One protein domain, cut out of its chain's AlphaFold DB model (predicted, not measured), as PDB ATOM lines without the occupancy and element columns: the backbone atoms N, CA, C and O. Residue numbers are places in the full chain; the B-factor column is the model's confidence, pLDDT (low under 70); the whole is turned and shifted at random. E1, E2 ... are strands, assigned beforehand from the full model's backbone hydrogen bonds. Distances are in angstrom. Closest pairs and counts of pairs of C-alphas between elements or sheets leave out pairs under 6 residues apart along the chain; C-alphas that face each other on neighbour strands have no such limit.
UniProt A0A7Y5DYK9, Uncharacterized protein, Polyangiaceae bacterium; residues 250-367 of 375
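AT A GLANCE: This is residues 250 to 367 of the 375 residues of an uncharacterized protein of Polyangiaceae bacterium (UniProt A0A7Y5DYK9). A small closed barrel of five strong-bending and straighter strands, E1, E2, E7, E9 and E8 round the ring, has one long thin two-stranded arm reaching away from it, with E3 and E6 nearer the barrel and the hairpin of E4 and E5 beyond them; residues 286 to 291, at the tip, stick out free. E10 pairs onto E9 as an extra strand outside the ring. The printed part has 118 residues, no named helix and ten named strands, E1 to E10 in order along the chain; the class is all strand, the barrel mixed, and the two-stranded sheets E3 and E6, and E4 and E5, antiparallel. The whole is loose, with a radius of gyration of the C-alphas of 16.8 A, and elongated, spanning 58 by 34 by 27 A, the arm making much of the length.

HOW THE PARTS SIT: E1, residues 250 to 260, bends by 89 degrees at residue 254 and forms an antiparallel hairpin with E2, residues 266 to 274; N 254 and O 271 are 2.8 A apart, within hydrogen-bond range. E2 runs on into E3, residues 277 to 280, at 32 degrees. E4, residues 284 to 287, and E5, residues 290 to 293, form a hairpin, with N 285 and O 292 at 2.8 A. E5 runs on at 29 degrees into E6, residues 296 to 299, the antiparallel neighbour of E3, with N 278 and O 298 at 2.9 A. E7, residues 303 to 312, is antiparallel to E2, with N 268 and O 310 at 2.8 A. E8, residues 327 to 335, is antiparallel to E1, with N 328 and O 253 at 2.8 A. E9, residues 347 to 359, bends by 105 degrees at residue 351; it is parallel to E7, with N 349 and O 309 at 2.9 A, and forms a hairpin with E8, with N 355 and O 329 at 2.8 A. E8, E9 and E10, residues 362 to 366, form a meander, each strand the antiparallel neighbour of the one before; N 357 and O 365 are 2.9 A apart.

IN THESE COORDINATES: E1 begins at C-alpha 250 (15.336, 34.244, 33.860) and is 22.8 A long. E2 measures 23.9 A, E7 24.6 A, E8 21.0 A and E9 23.6 A; E3 to E6 and E10 are short. E4 ends at C-alpha 287 (8.798, 7.151, 19.885), and E10 at C-alpha 366 (24.757, 25.680, 41.441).

THE WHOLE: The C-alphas farthest apart, of Pro 262 and Asn 288, are 58.6 A apart. The printed part has no cut. The links E7 to E8 and E8 to E9 are long. Mean pLDDT of the printed part is 70.4; 55 residues are under 70, among them 274 to 300 and 332 to 351.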
ATOM      1  N   SER A 250      14.005  34.827  33.669       69.69
ATOM      2  CA  SER A 250      15.336  34.244  33.860       69.69
ATOM      3  C   SER A 250      16.310  34.777  32.816       69.69
ATOM      4  O   SER A 250      16.039  34.662  31.626       69.69
ATOM      5  N   ASP A 251      17.444  35.308  33.269       76.12
ATOM      6  CA  ASP A 251      18.505  35.862  32.427       76.12
ATOM      7  C   ASP A 251      19.861  35.250  32.811       76.12
ATOM      8  O   ASP A 251      20.201  35.148  33.993       76.12
ATOM      9  N   ARG A 252      20.677  34.882  31.814       82.06
ATOM     10  CA  ARG A 252      22.105  34.562  31.992       82.06
ATOM     11  C   ARG A 252      22.924  35.787  31.607       82.06
ATOM     12  O   ARG A 252      22.630  36.440  30.609       82.06
ATOM     13  N   GLY A 253      23.957  36.125  32.371       85.31
ATOM     14  CA  GLY A 253      24.733  37.328  32.087       85.31
ATOM     15  C   GLY A 253      26.075  37.429  32.800       85.31
ATOM     16  O   GLY A 253      26.309  36.804  33.829       85.31
ATOM     17  N   ARG A 254      26.976  38.240  32.238       88.94
ATOM     18  CA  ARG A 254      28.326  38.470  32.761       88.94
ATOM     19  C   ARG A 254      28.342  39.641  33.730       88.94
ATOM     20  O   ARG A 254      27.941  40.750  33.370       88.94
ATOM     21  N   VAL A 255      28.865  39.417  34.927       89.88
ATOM     22  CA  VAL A 255      29.022  40.446  35.957       89.88
ATOM     23  C   VAL A 255      30.090  41.457  35.536       89.88
ATOM     24  O   VAL A 255      31.226  41.088  35.229       89.88
ATOM     25  N   LYS A 256      29.730  42.742  35.533       90.75
ATOM     26  CA  LYS A 256      30.612  43.871  35.193       90.75
ATOM     27  C   LYS A 256      31.002  44.712  36.399       90.75
ATOM     28  O   LYS A 256      32.139  45.163  36.466       90.75
ATOM     29  N   ALA A 257      30.090  44.892  37.349       88.38
ATOM     30  CA  ALA A 257      30.357  45.595  38.597       88.38
ATOM     31  C   ALA A 257      29.616  44.924  39.754       88.38
ATOM     32  O   ALA A 257      28.550  44.335  39.566       88.38
ATOM     33  N   VAL A 258      30.197  45.028  40.945       88.06
ATOM     34  CA  VAL A 258      29.663  44.487  42.195       88.06
ATOM     35  C   VAL A 258      29.795  45.580  43.249       88.06
ATOM     36  O   VAL A 258      30.896  46.071  43.494       88.06
ATOM     37  N   LYS A 259      28.681  45.982  43.858       87.88
ATOM     38  CA  LYS A 259      28.602  47.082  44.820       87.88
ATOM     39  C   LYS A 259      27.826  46.627  46.049       87.88
ATOM     40  O   LYS A 259      26.668  46.233  45.952       87.88
ATOM     41  N   LYS A 260      28.451  46.713  47.221       85.00
ATOM     42  CA  LYS A 260      27.767  46.478  48.495       85.00
ATOM     43  C   LYS A 260      27.096  47.773  48.955       85.00
ATOM     44  O   LYS A 260      27.734  48.823  48.978       85.00
ATOM     45  N   LEU A 261      25.812  47.697  49.276       83.00
ATOM     46  CA  LEU A 261      25.009  48.796  49.802       83.00
ATOM     47  C   LEU A 261      25.108  48.855  51.346       83.00
ATOM     48  O   LEU A 261      25.535  47.873  51.965       83.00
ATOM     49  N   PRO A 262      24.755  49.988  51.991       82.88
ATOM     50  CA  PRO A 262      24.920  50.168  53.442       82.88
ATOM     51  C   PRO A 262      24.104  49.198  54.313       82.88
ATOM     52  O   PRO A 262      24.506  48.890  55.429       82.88
ATOM     53  N   ASP A 263      22.987  48.692  53.791       78.31
ATOM     54  CA  ASP A 263      22.125  47.662  54.391       78.31
ATOM     55  C   ASP A 263      22.690  46.231  54.250       78.31
ATOM     56  O   ASP A 263      22.092  45.266  54.719       78.31
ATOM     57  N   GLY A 264      23.839  46.075  53.585       72.88
ATOM     58  CA  GLY A 264      24.452  44.786  53.276       72.88
ATOM     59  C   GLY A 264      23.954  44.135  51.982       72.88
ATOM     60  O   GLY A 264      24.530  43.116  51.589       72.88
ATOM     61  N   THR A 265      22.961  44.715  51.300       78.06
ATOM     62  CA  THR A 265      22.482  44.259  49.986       78.06
ATOM     63  C   THR A 265      23.600  44.367  48.948       78.06
ATOM     64  O   THR A 265      24.400  45.305  48.956       78.06
ATOM     65  N   LEU A 266      23.670  43.404  48.034       79.81
ATOM     66  CA  LEU A 266      24.650  43.368  46.954       79.81
ATOM     67  C   LEU A 266      23.988  43.737  45.624       79.81
ATOM     68  O   LEU A 266      23.175  42.992  45.085       79.81
ATOM     69  N   GLU A 267      24.334  44.911  45.107       83.44
ATOM     70  CA  GLU A 267      23.925  45.423  43.802       83.44
ATOM     71  C   GLU A 267      24.955  44.991  42.752       83.44
ATOM     72  O   GLU A 267      26.143  45.305  42.851       83.44
ATOM     73  N   VAL A 268      24.509  44.233  41.753       81.69
ATOM     74  CA  VAL A 268      25.360  43.652  40.713       81.69
ATOM     75  C   VAL A 268      24.910  44.178  39.357       81.69
ATOM     76  O   VAL A 268      23.754  44.011  38.968       81.69
ATOM     77  N   SER A 269      25.830  44.804  38.627       82.88
ATOM     78  CA  SER A 269      25.617  45.201  37.235       82.88
ATOM     79  C   SER A 269      26.028  44.049  36.331       82.88
ATOM     80  O   SER A 269      27.180  43.605  36.356       82.88
ATOM     81  N   VAL A 270      25.090  43.577  35.522       79.00
ATOM     82  CA  VAL A 270      25.231  42.408  34.658       79.00
ATOM     83  C   VAL A 270      25.012  42.843  33.211       79.00
ATOM     84  O   VAL A 270      24.235  43.755  32.940       79.00
ATOM     85  N   LYS A 271      25.683  42.203  32.256       80.25
ATOM     86  CA  LYS A 271      25.255  42.237  30.853       80.25
ATOM     87  C   LYS A 271      24.694  40.888  30.456       80.25
ATOM     88  O   LYS A 271      25.386  39.882  30.608       80.25
ATOM     89  N   ASN A 272      23.476  40.882  29.931       77.25
ATOM     90  CA  ASN A 272      22.821  39.699  29.399       77.25
ATOM     91  C   ASN A 272      23.696  39.047  28.319       77.25
ATOM     92  O   ASN A 272      24.194  39.737  27.423       77.25
ATOM     93  N   LEU A 273      23.907  37.739  28.444       73.69
ATOM     94  CA  LEU A 273      24.655  36.916  27.508       73.69
ATOM     95  C   LEU A 273      23.682  36.038  26.733       73.69
ATOM     96  O   LEU A 273      23.038  35.155  27.297       73.69
ATOM     97  N   TYR A 274      23.670  36.229  25.422       67.19
ATOM     98  CA  TYR A 274      22.987  35.354  24.485       67.19
ATOM     99  C   TYR A 274      24.004  34.421  23.824       67.19
ATOM    100  O   TYR A 274      25.125  34.834  23.514       67.19
ATOM    101  N   GLY A 275      23.637  33.158  23.619       58.03
ATOM    102  CA  GLY A 275      24.589  32.107  23.256       58.03
ATOM    103  C   GLY A 275      25.278  31.493  24.482       58.03
ATOM    104  O   GLY A 275      24.679  31.365  25.547       58.03
ATOM    105  N   GLY A 276      26.526  31.053  24.321       60.78
ATOM    106  CA  GLY A 276      27.211  30.141  25.248       60.78
ATOM    107  C   GLY A 276      26.998  28.670  24.880       60.78
ATOM    108  O   GLY A 276      27.973  27.930  24.757       60.78
ATOM    109  N   SER A 277      25.763  28.257  24.577       56.59
ATOM    110  CA  SER A 277      25.474  26.930  24.019       56.59
ATOM    111  C   SER A 277      24.353  26.942  22.969       56.59
ATOM    112  O   SER A 277      23.265  27.455  23.220       56.59
ATOM    113  N   VAL A 278      24.599  26.359  21.787       54.91
ATOM    114  CA  VAL A 278      23.549  26.081  20.787       54.91
ATOM    115  C   VAL A 278      23.088  24.643  20.964       54.91
ATOM    116  O   VAL A 278      23.916  23.731  20.938       54.91
ATOM    117  N   CYS A 279      21.780  24.438  21.112       57.59
ATOM    118  CA  CYS A 279      21.171  23.119  20.977       57.59
ATOM    119  C   CYS A 279      21.241  22.686  19.508       57.59
ATOM    120  O   CYS A 279      20.462  23.162  18.683       57.59
ATOM    121  N   ASN A 280      22.185  21.807  19.168       60.00
ATOM    122  CA  ASN A 280      22.225  21.201  17.844       60.00
ATOM    123  C   ASN A 280      21.402  19.914  17.875       60.00
ATOM    124  O   ASN A 280      21.769  18.955  18.556       60.00
ATOM    125  N   HIS A 281      20.310  19.909  17.116       65.31
ATOM    126  CA  HIS A 281      19.540  18.710  16.818       65.31
ATOM    127  C   HIS A 281      20.246  17.954  15.683       65.31
ATOM    128  O   HIS A 281      20.212  18.372  14.524       65.31
ATOM    129  N   THR A 282      20.948  16.883  16.035       63.34
ATOM    130  CA  THR A 282      21.655  15.968  15.125       63.34
ATOM    131  C   THR A 282      20.788  14.789  14.681       63.34
ATOM    132  O   THR A 282      21.061  14.186  13.645       63.34
ATOM    133  N   GLY A 283      19.727  14.491  15.427       60.88
ATOM    134  CA  GLY A 283      18.792  13.409  15.179       60.88
ATOM    135  C   GLY A 283      17.380  13.775  15.627       60.88
ATOM    136  O   GLY A 283      17.159  14.277  16.730       60.88
ATOM    137  N   ASN A 284      16.417  13.480  14.757       69.50
ATOM    138  CA  ASN A 284      14.992  13.538  15.054       69.50
ATOM    139  C   ASN A 284      14.479  12.102  15.192       69.50
ATOM    140  O   ASN A 284      14.716  11.267  14.317       69.50
ATOM    141  N   TYR A 285      13.778  11.822  16.282       67.12
ATOM    142  CA  TYR A 285      13.320  10.498  16.679       67.12
ATOM    143  C   TYR A 285      11.822  10.547  16.977       67.12
ATOM    144  O   TYR A 285      11.337  11.462  17.636       67.12
ATOM    145  N   THR A 286      11.086   9.525  16.558       49.53
ATOM    146  CA  THR A 286       9.669   9.389  16.908       49.53
ATOM    147  C   THR A 286       9.498   8.128  17.735       49.53
ATOM    148  O   THR A 286       9.745   7.028  17.243       49.53
ATOM    149  N   PHE A 287       9.072   8.274  18.990       38.88
ATOM    150  CA  PHE A 287       8.798   7.151  19.885       38.88
ATOM    151  C   PHE A 287       7.338   7.216  20.333       38.88
ATOM    152  O   PHE A 287       6.898   8.230  20.869       38.88
ATOM    153  N   ASN A 288       6.570   6.156  20.055       45.16
ATOM    154  CA  ASN A 288       5.122   6.077  20.300       45.16
ATOM    155  C   ASN A 288       4.324   7.300  19.792       45.16
ATOM    156  O   ASN A 288       3.418   7.790  20.457       45.16
ATOM    157  N   GLY A 289       4.679   7.815  18.608       52.16
ATOM    158  CA  GLY A 289       4.022   8.975  17.990       52.16
ATOM    159  C   GLY A 289       4.398  10.337  18.589       52.16
ATOM    160  O   GLY A 289       4.048  11.361  18.014       52.16
ATOM    161  N   THR A 290       5.148  10.376  19.693       41.50
ATOM    162  CA  THR A 290       5.732  11.612  20.226       41.50
ATOM    163  C   THR A 290       7.041  11.918  19.503       41.50
ATOM    164  O   THR A 290       7.902  11.046  19.361       41.50
ATOM    165  N   PHE A 291       7.186  13.163  19.049       56.09
ATOM    166  CA  PHE A 291       8.420  13.672  18.462       56.09
ATOM    167  C   PHE A 291       9.429  14.021  19.560       56.09
ATOM    168  O   PHE A 291       9.103  14.732  20.510       56.09
ATOM    169  N   TRP A 292      10.656  13.550  19.391       44.69
ATOM    170  CA  TRP A 292      11.818  13.878  20.201       44.69
ATOM    171  C   TRP A 292      12.948  14.291  19.262       44.69
ATOM    172  O   TRP A 292      13.115  13.714  18.191       44.69
ATOM    173  N   SER A 293      13.784  15.232  19.673       50.97
ATOM    174  CA  SER A 293      15.077  15.465  19.033       50.97
ATOM    175  C   SER A 293      16.178  15.312  20.073       50.97
ATOM    176  O   SER A 293      15.975  15.602  21.256       50.97
ATOM    177  N   ASP A 294      17.348  14.823  19.661       64.44
ATOM    178  CA  ASP A 294      18.523  14.958  20.517       64.44
ATOM    179  C   ASP A 294      18.873  16.447  20.658       64.44
ATOM    180  O   ASP A 294      18.589  17.257  19.783       64.44
ATOM    181  N   CYS A 295      19.448  16.847  21.788       57.03
ATOM    182  CA  CYS A 295      19.914  18.216  21.976       57.03
ATOM    183  C   CYS A 295      21.385  18.173  22.362       57.03
ATOM    184  O   CYS A 295      21.755  18.141  23.540       57.03
ATOM    185  N   SER A 296      22.236  18.137  21.340       55.91
ATOM    186  CA  SER A 296      23.682  18.210  21.502       55.91
ATOM    187  C   SER A 296      24.089  19.667  21.685       55.91
ATOM    188  O   SER A 296      24.344  20.386  20.718       55.91
ATOM    189  N   TYR A 297      24.140  20.123  22.938       58.97
ATOM    190  CA  TYR A 297      24.622  21.467  23.252       58.97
ATOM    191  C   TYR A 297      26.104  21.614  22.882       58.97
ATOM    192  O   TYR A 297      26.981  21.044  23.531       58.97
ATOM    193  N   SER A 298      26.379  22.408  21.849       62.78
ATOM    194  CA  SER A 298      27.732  22.783  21.429       62.78
ATOM    195  C   SER A 298      28.055  24.207  21.883       62.78
ATOM    196  O   SER A 298      27.146  25.024  22.027       62.78
ATOM    197  N   GLY A 299      29.330  24.514  22.133       63.72
ATOM    198  CA  GLY A 299      29.736  25.851  22.575       63.72
ATOM    199  C   GLY A 299      29.430  26.910  21.513       63.72
ATOM    200  O   GLY A 299      29.931  26.823  20.394       63.72
ATOM    201  N   ALA A 300      28.632  27.913  21.873       66.94
ATOM    202  CA  ALA A 300      28.331  29.056  21.015       66.94
ATOM    203  C   ALA A 300      29.196  30.258  21.405       66.94
ATOM    204  O   ALA A 300      29.508  30.439  22.583       66.94
ATOM    205  N   VAL A 301      29.508  31.136  20.448       74.88
ATOM    206  CA  VAL A 301      30.096  32.445  20.772       74.88
ATOM    207  C   VAL A 301      29.098  33.224  21.629       74.88
ATOM    208  O   VAL A 301      27.969  33.474  21.207       74.88
ATOM    209  N   GLU A 302      29.501  33.591  22.844       78.94
ATOM    210  CA  GLU A 302      28.693  34.438  23.718       78.94
ATOM    211  C   GLU A 302      28.641  35.870  23.176       78.94
ATOM    212  O   GLU A 302      29.675  36.478  22.891       78.94
ATOM    213  N   LYS A 303      27.436  36.436  23.087       76.06
ATOM    214  CA  LYS A 303      27.207  37.833  22.723       76.06
ATOM    215  C   LYS A 303      26.574  38.574  23.894       76.06
ATOM    216  O   LYS A 303      25.487  38.224  24.342       76.06
ATOM    217  N   GLU A 304      27.235  39.631  24.357       80.81
ATOM    218  CA  GLU A 304      26.626  40.599  25.274       80.81
ATOM    219  C   GLU A 304      25.546  41.390  24.519       80.81
ATOM    220  O   GLU A 304      25.868  42.042  23.525       80.81
ATOM    221  N   ILE A 305      24.282  41.325  24.959       74.62
ATOM    222  CA  ILE A 305      23.179  42.065  24.317       74.62
ATOM    223  C   ILE A 305      22.873  43.368  25.058       74.62
ATOM    224  O   ILE A 305      23.100  44.440  24.505       74.62
ATOM    225  N   TYR A 306      22.367  43.294  26.292       71.75
ATOM    226  CA  TYR A 306      21.884  44.464  27.032       71.75
ATOM    227  C   TYR A 306      22.351  44.459  28.499       71.75
ATOM    228  O   TYR A 306      22.517  43.386  29.086       71.75
ATOM    229  N   PRO A 307      22.614  45.631  29.107       76.06
ATOM    230  CA  PRO A 307      22.909  45.738  30.529       76.06
ATOM    231  C   PRO A 307      21.631  45.633  31.372       76.06
ATOM    232  O   PRO A 307      20.560  46.078  30.966       76.06
ATOM    233  N   PHE A 308      21.758  45.078  32.571       73.56
ATOM    234  CA  PHE A 308      20.706  45.043  33.580       73.56
ATOM    235  C   PHE A 308      21.318  45.048  34.989       73.56
ATOM    236  O   PHE A 308      22.527  44.852  35.161       73.56
ATOM    237  N   SER A 309      20.505  45.300  36.015       77.12
ATOM    238  CA  SER A 309      20.960  45.296  37.412       77.12
ATOM    239  C   SER A 309      20.152  44.337  38.280       77.12
ATOM    240  O   SER A 309      18.959  44.128  38.061       77.12
ATOM    241  N   ALA A 310      20.815  43.739  39.266       76.25
ATOM    242  CA  ALA A 310      20.236  42.775  40.192       76.25
ATOM    243  C   ALA A 310      20.635  43.127  41.631       76.25
ATOM    244  O   ALA A 310      21.809  43.393  41.897       76.25
ATOM    245  N   ARG A 311      19.671  43.149  42.560       77.06
ATOM    246  CA  ARG A 311      19.907  43.468  43.980       77.06
ATOM    247  C   ARG A 311      19.634  42.259  44.868       77.06
ATOM    248  O   ARG A 311      18.484  41.901  45.086       77.06
ATOM    249  N   PHE A 312      20.691  41.664  45.406       71.44
ATOM    250  CA  PHE A 312      20.621  40.486  46.267       71.44
ATOM    251  C   PHE A 312      20.611  40.899  47.743       71.44
ATOM    252  O   PHE A 312      21.615  41.443  48.215       71.44
ATOM    253  N   PRO A 313      19.534  40.625  48.503       69.88
ATOM    254  CA  PRO A 313      19.568  40.725  49.958       69.88
ATOM    255  C   PRO A 313      20.709  39.873  50.525       69.88
ATOM    256  O   PRO A 313      21.013  38.808  49.984       69.88
ATOM    257  N   ALA A 314      21.314  40.298  51.636       62.91
ATOM    258  CA  ALA A 314      22.516  39.662  52.190       62.91
ATOM    259  C   ALA A 314      22.385  38.141  52.456       62.91
ATOM    260  O   ALA A 314      23.388  37.433  52.427       62.91
ATOM    261  N   GLY A 315      21.165  37.635  52.685       60.91
ATOM    262  CA  GLY A 315      20.879  36.207  52.887       60.91
ATOM    263  C   GLY A 315      20.648  35.373  51.615       60.91
ATOM    264  O   GLY A 315      20.619  34.150  51.711       60.91
ATOM    265  N   ASN A 316      20.504  35.994  50.437       62.47
ATOM    266  CA  ASN A 316      20.160  35.311  49.174       62.47
ATOM    267  C   ASN A 316      21.373  35.080  48.252       62.47
ATOM    268  O   ASN A 316      21.219  34.703  47.089       62.47
ATOM    269  N   LEU A 317      22.584  35.337  48.747       66.75
ATOM    270  CA  LEU A 317      23.817  35.184  47.981       66.75
ATOM    271  C   LEU A 317      24.314  33.732  48.011       66.75
ATOM    272  O   LEU A 317      24.242  33.077  49.055       66.75
ATOM    273  N   PRO A 318      24.890  33.224  46.906       70.19
ATOM    274  CA  PRO A 318      25.564  31.934  46.924       70.19
ATOM    275  C   PRO A 318      26.760  31.979  47.898       70.19
ATOM    276  O   PRO A 318      27.490  32.975  47.903       70.19
ATOM    277  N   PRO A 319      27.045  30.915  48.680       73.19
ATOM    278  CA  PRO A 319      28.170  30.896  49.629       73.19
ATOM    279  C   PRO A 319      29.547  31.147  48.995       73.19
ATOM    280  O   PRO A 319      30.491  31.524  49.680       73.19
ATOM    281  N   THR A 320      29.670  30.952  47.680       76.00
ATOM    282  CA  THR A 320      30.875  31.230  46.881       76.00
ATOM    283  C   THR A 320      31.064  32.705  46.512       76.00
ATOM    284  O   THR A 320      32.037  33.033  45.824       76.00
ATOM    285  N   GLY A 321      30.107  33.565  46.873       83.56
ATOM    286  CA  GLY A 321      30.002  34.939  46.396       83.56
ATOM    287  C   GLY A 321      29.729  35.050  44.892       83.56
ATOM    288  O   GLY A 321      29.624  34.052  44.172       83.56
ATOM    289  N   VAL A 322      29.642  36.300  44.433       86.12
ATOM    290  CA  VAL A 322      29.528  36.703  43.025       86.12
ATOM    291  C   VAL A 322      30.603  37.757  42.759       86.12
ATOM    292  O   VAL A 322      30.642  38.775  43.449       86.12
ATOM    293  N   ASN A 323      31.471  37.515  41.777       90.31
ATOM    294  CA  ASN A 323      32.622  38.361  41.458       90.31
ATOM    295  C   ASN A 323      32.500  38.997  40.067       90.31
ATOM    296  O   ASN A 323      31.802  38.493  39.189       90.31
ATOM    297  N   VAL A 324      33.242  40.083  39.834       92.38
ATOM    298  CA  VAL A 324      33.388  40.666  38.489       92.38
ATOM    299  C   VAL A 324      33.998  39.638  37.533       92.38
ATOM    300  O   VAL A 324      34.983  38.980  37.860       92.38
ATOM    301  N   GLY A 325      33.405  39.503  36.346       88.88
ATOM    302  CA  GLY A 325      33.805  38.533  35.327       88.88
ATOM    303  C   GLY A 325      33.091  37.179  35.404       88.88
ATOM    304  O   GLY A 325      33.061  36.490  34.379       88.88
ATOM    305  N   ASP A 326      32.476  36.829  36.542       90.88
ATOM    306  CA  ASP A 326      31.616  35.643  36.652       90.88
ATOM    307  C   ASP A 326      30.449  35.734  35.656       90.88
ATOM    308  O   ASP A 326      29.967  36.824  35.328       90.88
ATOM    309  N   VAL A 327      29.976  34.582  35.186       87.75
ATOM    310  CA  VAL A 327      28.684  34.476  34.504       87.75
ATOM    311  C   VAL A 327      27.674  33.930  35.496       87.75
ATOM    312  O   VAL A 327      27.890  32.885  36.106       87.75
ATOM    313  N   VAL A 328      26.583  34.659  35.680       85.56
ATOM    314  CA  VAL A 328      25.502  34.312  36.596       85.56
ATOM    315  C   VAL A 328      24.244  33.999  35.806       85.56
ATOM    316  O   VAL A 328      23.915  34.703  34.851       85.56
ATOM    317  N   SER A 329      23.532  32.958  36.221       82.00
ATOM    318  CA  SER A 329      22.135  32.755  35.833       82.00
ATOM    319  C   SER A 329      21.263  33.287  36.961       82.00
ATOM    320  O   SER A 329      21.507  32.971  38.127       82.00
ATOM    321  N   LEU A 330      20.288  34.130  36.638       75.44
ATOM    322  CA  LEU A 330      19.471  34.875  37.593       75.44
ATOM    323  C   LEU A 330      17.996  34.646  37.290       75.44
ATOM    324  O   LEU A 330      17.605  34.683  36.127       75.44
ATOM    325  N   THR A 331      17.179  34.465  38.328       70.69
ATOM    326  CA  THR A 331      15.717  34.406  38.200       70.69
ATOM    327  C   THR A 331      15.071  35.265  39.279       70.69
ATOM    328  O   THR A 331      15.510  35.261  40.430       70.69
ATOM    329  N   GLY A 332      14.038  36.022  38.917       67.06
ATOM    330  CA  GLY A 332      13.330  36.912  39.836       67.06
ATOM    331  C   GLY A 332      12.316  37.797  39.123       67.06
ATOM    332  O   GLY A 332      12.026  37.578  37.943       67.06
ATOM    333  N   VAL A 333      11.809  38.810  39.832       64.88
ATOM    334  CA  VAL A 333      10.900  39.803  39.248       64.88
ATOM    335  C   VAL A 333      11.706  40.812  38.444       64.88
ATOM    336  O   VAL A 333      12.412  41.641  39.014       64.88
ATOM    337  N   ARG A 334      11.601  40.744  37.117       66.12
ATOM    338  CA  ARG A 334      12.175  41.748  36.216       66.12
ATOM    339  C   ARG A 334      11.182  42.892  36.068       66.12
ATOM    340  O   ARG A 334      10.191  42.766  35.360       66.12
ATOM    341  N   THR A 335      11.465  44.004  36.733       67.38
ATOM    342  CA  THR A 335      10.832  45.294  36.468       67.38
ATOM    343  C   THR A 335      11.446  45.836  35.168       67.38
ATOM    344  O   THR A 335      12.661  46.075  35.134       67.38
ATOM    345  N   PRO A 336      10.673  45.991  34.073       59.84
ATOM    346  CA  PRO A 336      11.195  46.580  32.844       59.84
ATOM    347  C   PRO A 336      11.659  48.018  33.099       59.84
ATOM    348  O   PRO A 336      11.031  48.742  33.872       59.84
ATOM    349  N   GLY A 337      12.733  48.440  32.428       58.75
ATOM    350  CA  GLY A 337      13.007  49.869  32.258       58.75
ATOM    351  C   GLY A 337      11.916  50.522  31.403       58.75
ATOM    352  O   GLY A 337      11.092  49.831  30.797       58.75
ATOM    353  N   SER A 338      11.922  51.850  31.293       53.12
ATOM    354  CA  SER A 338      10.994  52.579  30.413       53.12
ATOM    355  C   SER A 338      11.142  52.188  28.936       53.12
ATOM    356  O   SER A 338      10.206  52.357  28.155       53.12
ATOM    357  N   ASN A 339      12.287  51.606  28.559       51.62
ATOM    358  CA  ASN A 339      12.531  51.032  27.245       51.62
ATOM    359  C   ASN A 339      13.486  49.827  27.341       51.62
ATOM    360  O   ASN A 339      14.687  49.996  27.525       51.62
ATOM    361  N   GLU A 340      12.984  48.598  27.155       45.09
ATOM    362  CA  GLU A 340      13.779  47.355  27.283       45.09
ATOM    363  C   GLU A 340      14.996  47.253  26.345       45.09
ATOM    364  O   GLU A 340      15.845  46.379  26.519       45.09
ATOM    365  N   ARG A 341      15.050  48.100  25.311       42.50
ATOM    366  CA  ARG A 341      16.126  48.129  24.312       42.50
ATOM    367  C   ARG A 341      17.163  49.217  24.571       42.50
ATOM    368  O   ARG A 341      18.161  49.255  23.853       42.50
ATOM    369  N   ASP A 342      16.931  50.101  25.537       47.62
ATOM    370  CA  ASP A 342      17.841  51.203  25.821       47.62
ATOM    371  C   ASP A 342      18.953  50.754  26.777       47.62
ATOM    372  O   ASP A 342      18.710  50.263  27.878       47.62
ATOM    373  N   ALA A 343      20.205  50.918  26.349       43.41
ATOM    374  CA  ALA A 343      21.364  50.535  27.148       43.41
ATOM    375  C   ALA A 343      21.589  51.460  28.360       43.41
ATOM    376  O   ALA A 343      22.362  51.101  29.250       43.41
ATOM    377  N   ALA A 344      20.942  52.631  28.397       44.03
ATOM    378  CA  ALA A 344      20.987  53.549  29.531       44.03
ATOM    379  C   ALA A 344      19.967  53.200  30.633       44.03
ATOM    380  O   ALA A 344      20.250  53.438  31.807       44.03
ATOM    381  N   ASP A 345      18.821  52.610  30.276       53.94
ATOM    382  CA  ASP A 345      17.695  52.342  31.183       53.94
ATOM    383  C   ASP A 345      17.485  50.829  31.374       53.94
ATOM    384  O   ASP A 345      16.440  50.246  31.078       53.94
ATOM    385  N   GLY A 346      18.563  50.170  31.809       58.06
ATOM    386  CA  GLY A 346      18.634  48.716  31.917       58.06
ATOM    387  C   GLY A 346      17.592  48.137  32.876       58.06
ATOM    388  O   GLY A 346      17.362  48.665  33.965       58.06
ATOM    389  N   ALA A 347      17.015  46.994  32.495       62.59
ATOM    390  CA  ALA A 347      16.037  46.284  33.314       62.59
ATOM    391  C   ALA A 347      16.561  46.036  34.739       62.59
ATOM    392  O   ALA A 347      17.756  45.789  34.962       62.59
ATOM    393  N   ARG A 348      15.658  46.075  35.717       69.50
ATOM    394  CA  ARG A 348      16.002  45.850  37.117       69.50
ATOM    395  C   ARG A 348      15.327  44.591  37.624       69.50
ATOM    396  O   ARG A 348      14.113  44.449  37.554       69.50
ATOM    397  N   TYR A 349      16.131  43.703  38.186       66.75
ATOM    398  CA  TYR A 349      15.631  42.596  38.972       66.75
ATOM    399  C   TYR A 349      15.452  43.027  40.424       66.75
ATOM    400  O   TYR A 349      16.428  43.344  41.115       66.75
ATOM    401  N   ASP A 350      14.205  42.990  40.882       63.78
ATOM    402  CA  ASP A 350      13.842  43.137  42.284       63.78
ATOM    403  C   ASP A 350      13.719  41.747  42.928       63.78
ATOM    404  O   ASP A 350      13.079  40.838  42.397       63.78
ATOM    405  N   GLU A 351      14.416  41.580  44.053       63.88
ATOM    406  CA  GLU A 351      14.564  40.318  44.794       63.88
ATOM    407  C   GLU A 351      14.996  39.081  43.954       63.88
ATOM    408  O   GLU A 351      14.481  37.982  44.170       63.88
ATOM    409  N   PRO A 352      15.960  39.199  43.012       70.88
ATOM    410  CA  PRO A 352      16.488  38.052  42.286       70.88
ATOM    411  C   PRO A 352      17.173  37.052  43.211       70.88
ATOM    412  O   PRO A 352      17.846  37.410  44.181       70.88
ATOM    413  N   TYR A 353      17.098  35.788  42.814       69.88
ATOM    414  CA  TYR A 353      17.968  34.733  43.304       69.88
ATOM    415  C   TYR A 353      18.934  34.322  42.181       69.88
ATOM    416  O   TYR A 353      18.576  34.264  40.998       69.88
ATOM    417  N   VAL A 354      20.192  34.084  42.553       73.56
ATOM    418  CA  VAL A 354      21.187  33.484  41.658       73.56
ATOM    419  C   VAL A 354      20.877  31.998  41.561       73.56
ATOM    420  O   VAL A 354      20.666  31.375  42.592       73.56
ATOM    421  N   SER A 355      20.888  31.410  40.368       70.94
ATOM    422  CA  SER A 355      20.656  29.973  40.165       70.94
ATOM    423  C   SER A 355      21.915  29.177  39.838       70.94
ATOM    424  O   SER A 355      22.062  28.042  40.290       70.94
ATOM    425  N   SER A 356      22.863  29.795  39.138       79.56
ATOM    426  CA  SER A 356      24.215  29.271  38.959       79.56
ATOM    427  C   SER A 356      25.241  30.400  38.894       79.56
ATOM    428  O   SER A 356      24.924  31.531  38.516       79.56
ATOM    429  N   VAL A 357      26.482  30.078  39.264       83.25
ATOM    430  CA  VAL A 357      27.661  30.928  39.061       83.25
ATOM    431  C   VAL A 357      28.716  30.116  38.320       83.25
ATOM    432  O   VAL A 357      29.179  29.079  38.801       83.25
ATOM    433  N   GLU A 358      29.129  30.613  37.164       87.81
ATOM    434  CA  GLU A 358      30.231  30.103  36.359       87.81
ATOM    435  C   GLU A 358      31.426  31.063  36.442       87.81
ATOM    436  O   GLU A 358      31.299  32.268  36.222       87.81
ATOM    437  N   ARG A 359      32.619  30.528  36.706       89.12
ATOM    438  CA  ARG A 359      33.876  31.276  36.814       89.12
ATOM    439  C   ARG A 359      34.925  30.623  35.926       89.12
ATOM    440  O   ARG A 359      35.219  29.440  36.078       89.12
ATOM    441  N   GLY A 360      35.455  31.371  34.957       84.69
ATOM    442  CA  GLY A 360      36.411  30.835  33.974       84.69
ATOM    443  C   GLY A 360      35.881  29.619  33.195       84.69
ATOM    444  O   GLY A 360      36.634  28.681  32.950       84.69
ATOM    445  N   GLY A 361      34.578  29.591  32.882       80.12
ATOM    446  CA  GLY A 361      33.923  28.473  32.187       80.12
ATOM    447  C   GLY A 361      33.654  27.232  33.050       80.12
ATOM    448  O   GLY A 361      33.258  26.198  32.517       80.12
ATOM    449  N   LYS A 362      33.859  27.299  34.373       80.00
ATOM    450  CA  LYS A 362      33.505  26.226  35.315       80.00
ATOM    451  C   LYS A 362      32.384  26.677  36.238       80.00
ATOM    452  O   LYS A 362      32.480  27.734  36.850       80.00
ATOM    453  N   MET A 363      31.358  25.847  36.389       79.94
ATOM    454  CA  MET A 363      30.311  26.036  37.391       79.94
ATOM    455  C   MET A 363      30.927  25.919  38.795       79.94
ATOM    456  O   MET A 363      31.371  24.844  39.193       79.94
ATOM    457  N   VAL A 364      31.009  27.039  39.517       84.56
ATOM    458  CA  VAL A 364      31.547  27.111  40.890       84.56
ATOM    459  C   VAL A 364      30.446  27.064  41.938       84.56
ATOM    460  O   VAL A 364      30.679  26.593  43.049       84.56
ATOM    461  N   TRP A 365      29.240  27.492  41.574       80.00
ATOM    462  CA  TRP A 365      28.049  27.305  42.382       80.00
ATOM    463  C   TRP A 365      26.847  26.991  41.503       80.00
ATOM    464  O   TRP A 365      26.746  27.435  40.361       80.00
ATOM    465  N   ASP A 366      25.958  26.194  42.068       74.00
ATOM    466  CA  ASP A 366      24.757  25.680  41.441       74.00
ATOM    467  C   ASP A 366      23.746  25.461  42.561       74.00
ATOM    468  O   ASP A 366      24.083  24.824  43.570       74.00
ATOM    469  N   ALA A 367      22.558  26.041  42.432       64.56
ATOM    470  CA  ALA A 367      21.545  25.967  43.470       64.56
ATOM    471  C   ALA A 367      21.132  24.505  43.748       64.56
ATOM    472  O   ALA A 367      21.153  23.661  42.849       64.56
TER     473      ALA A 367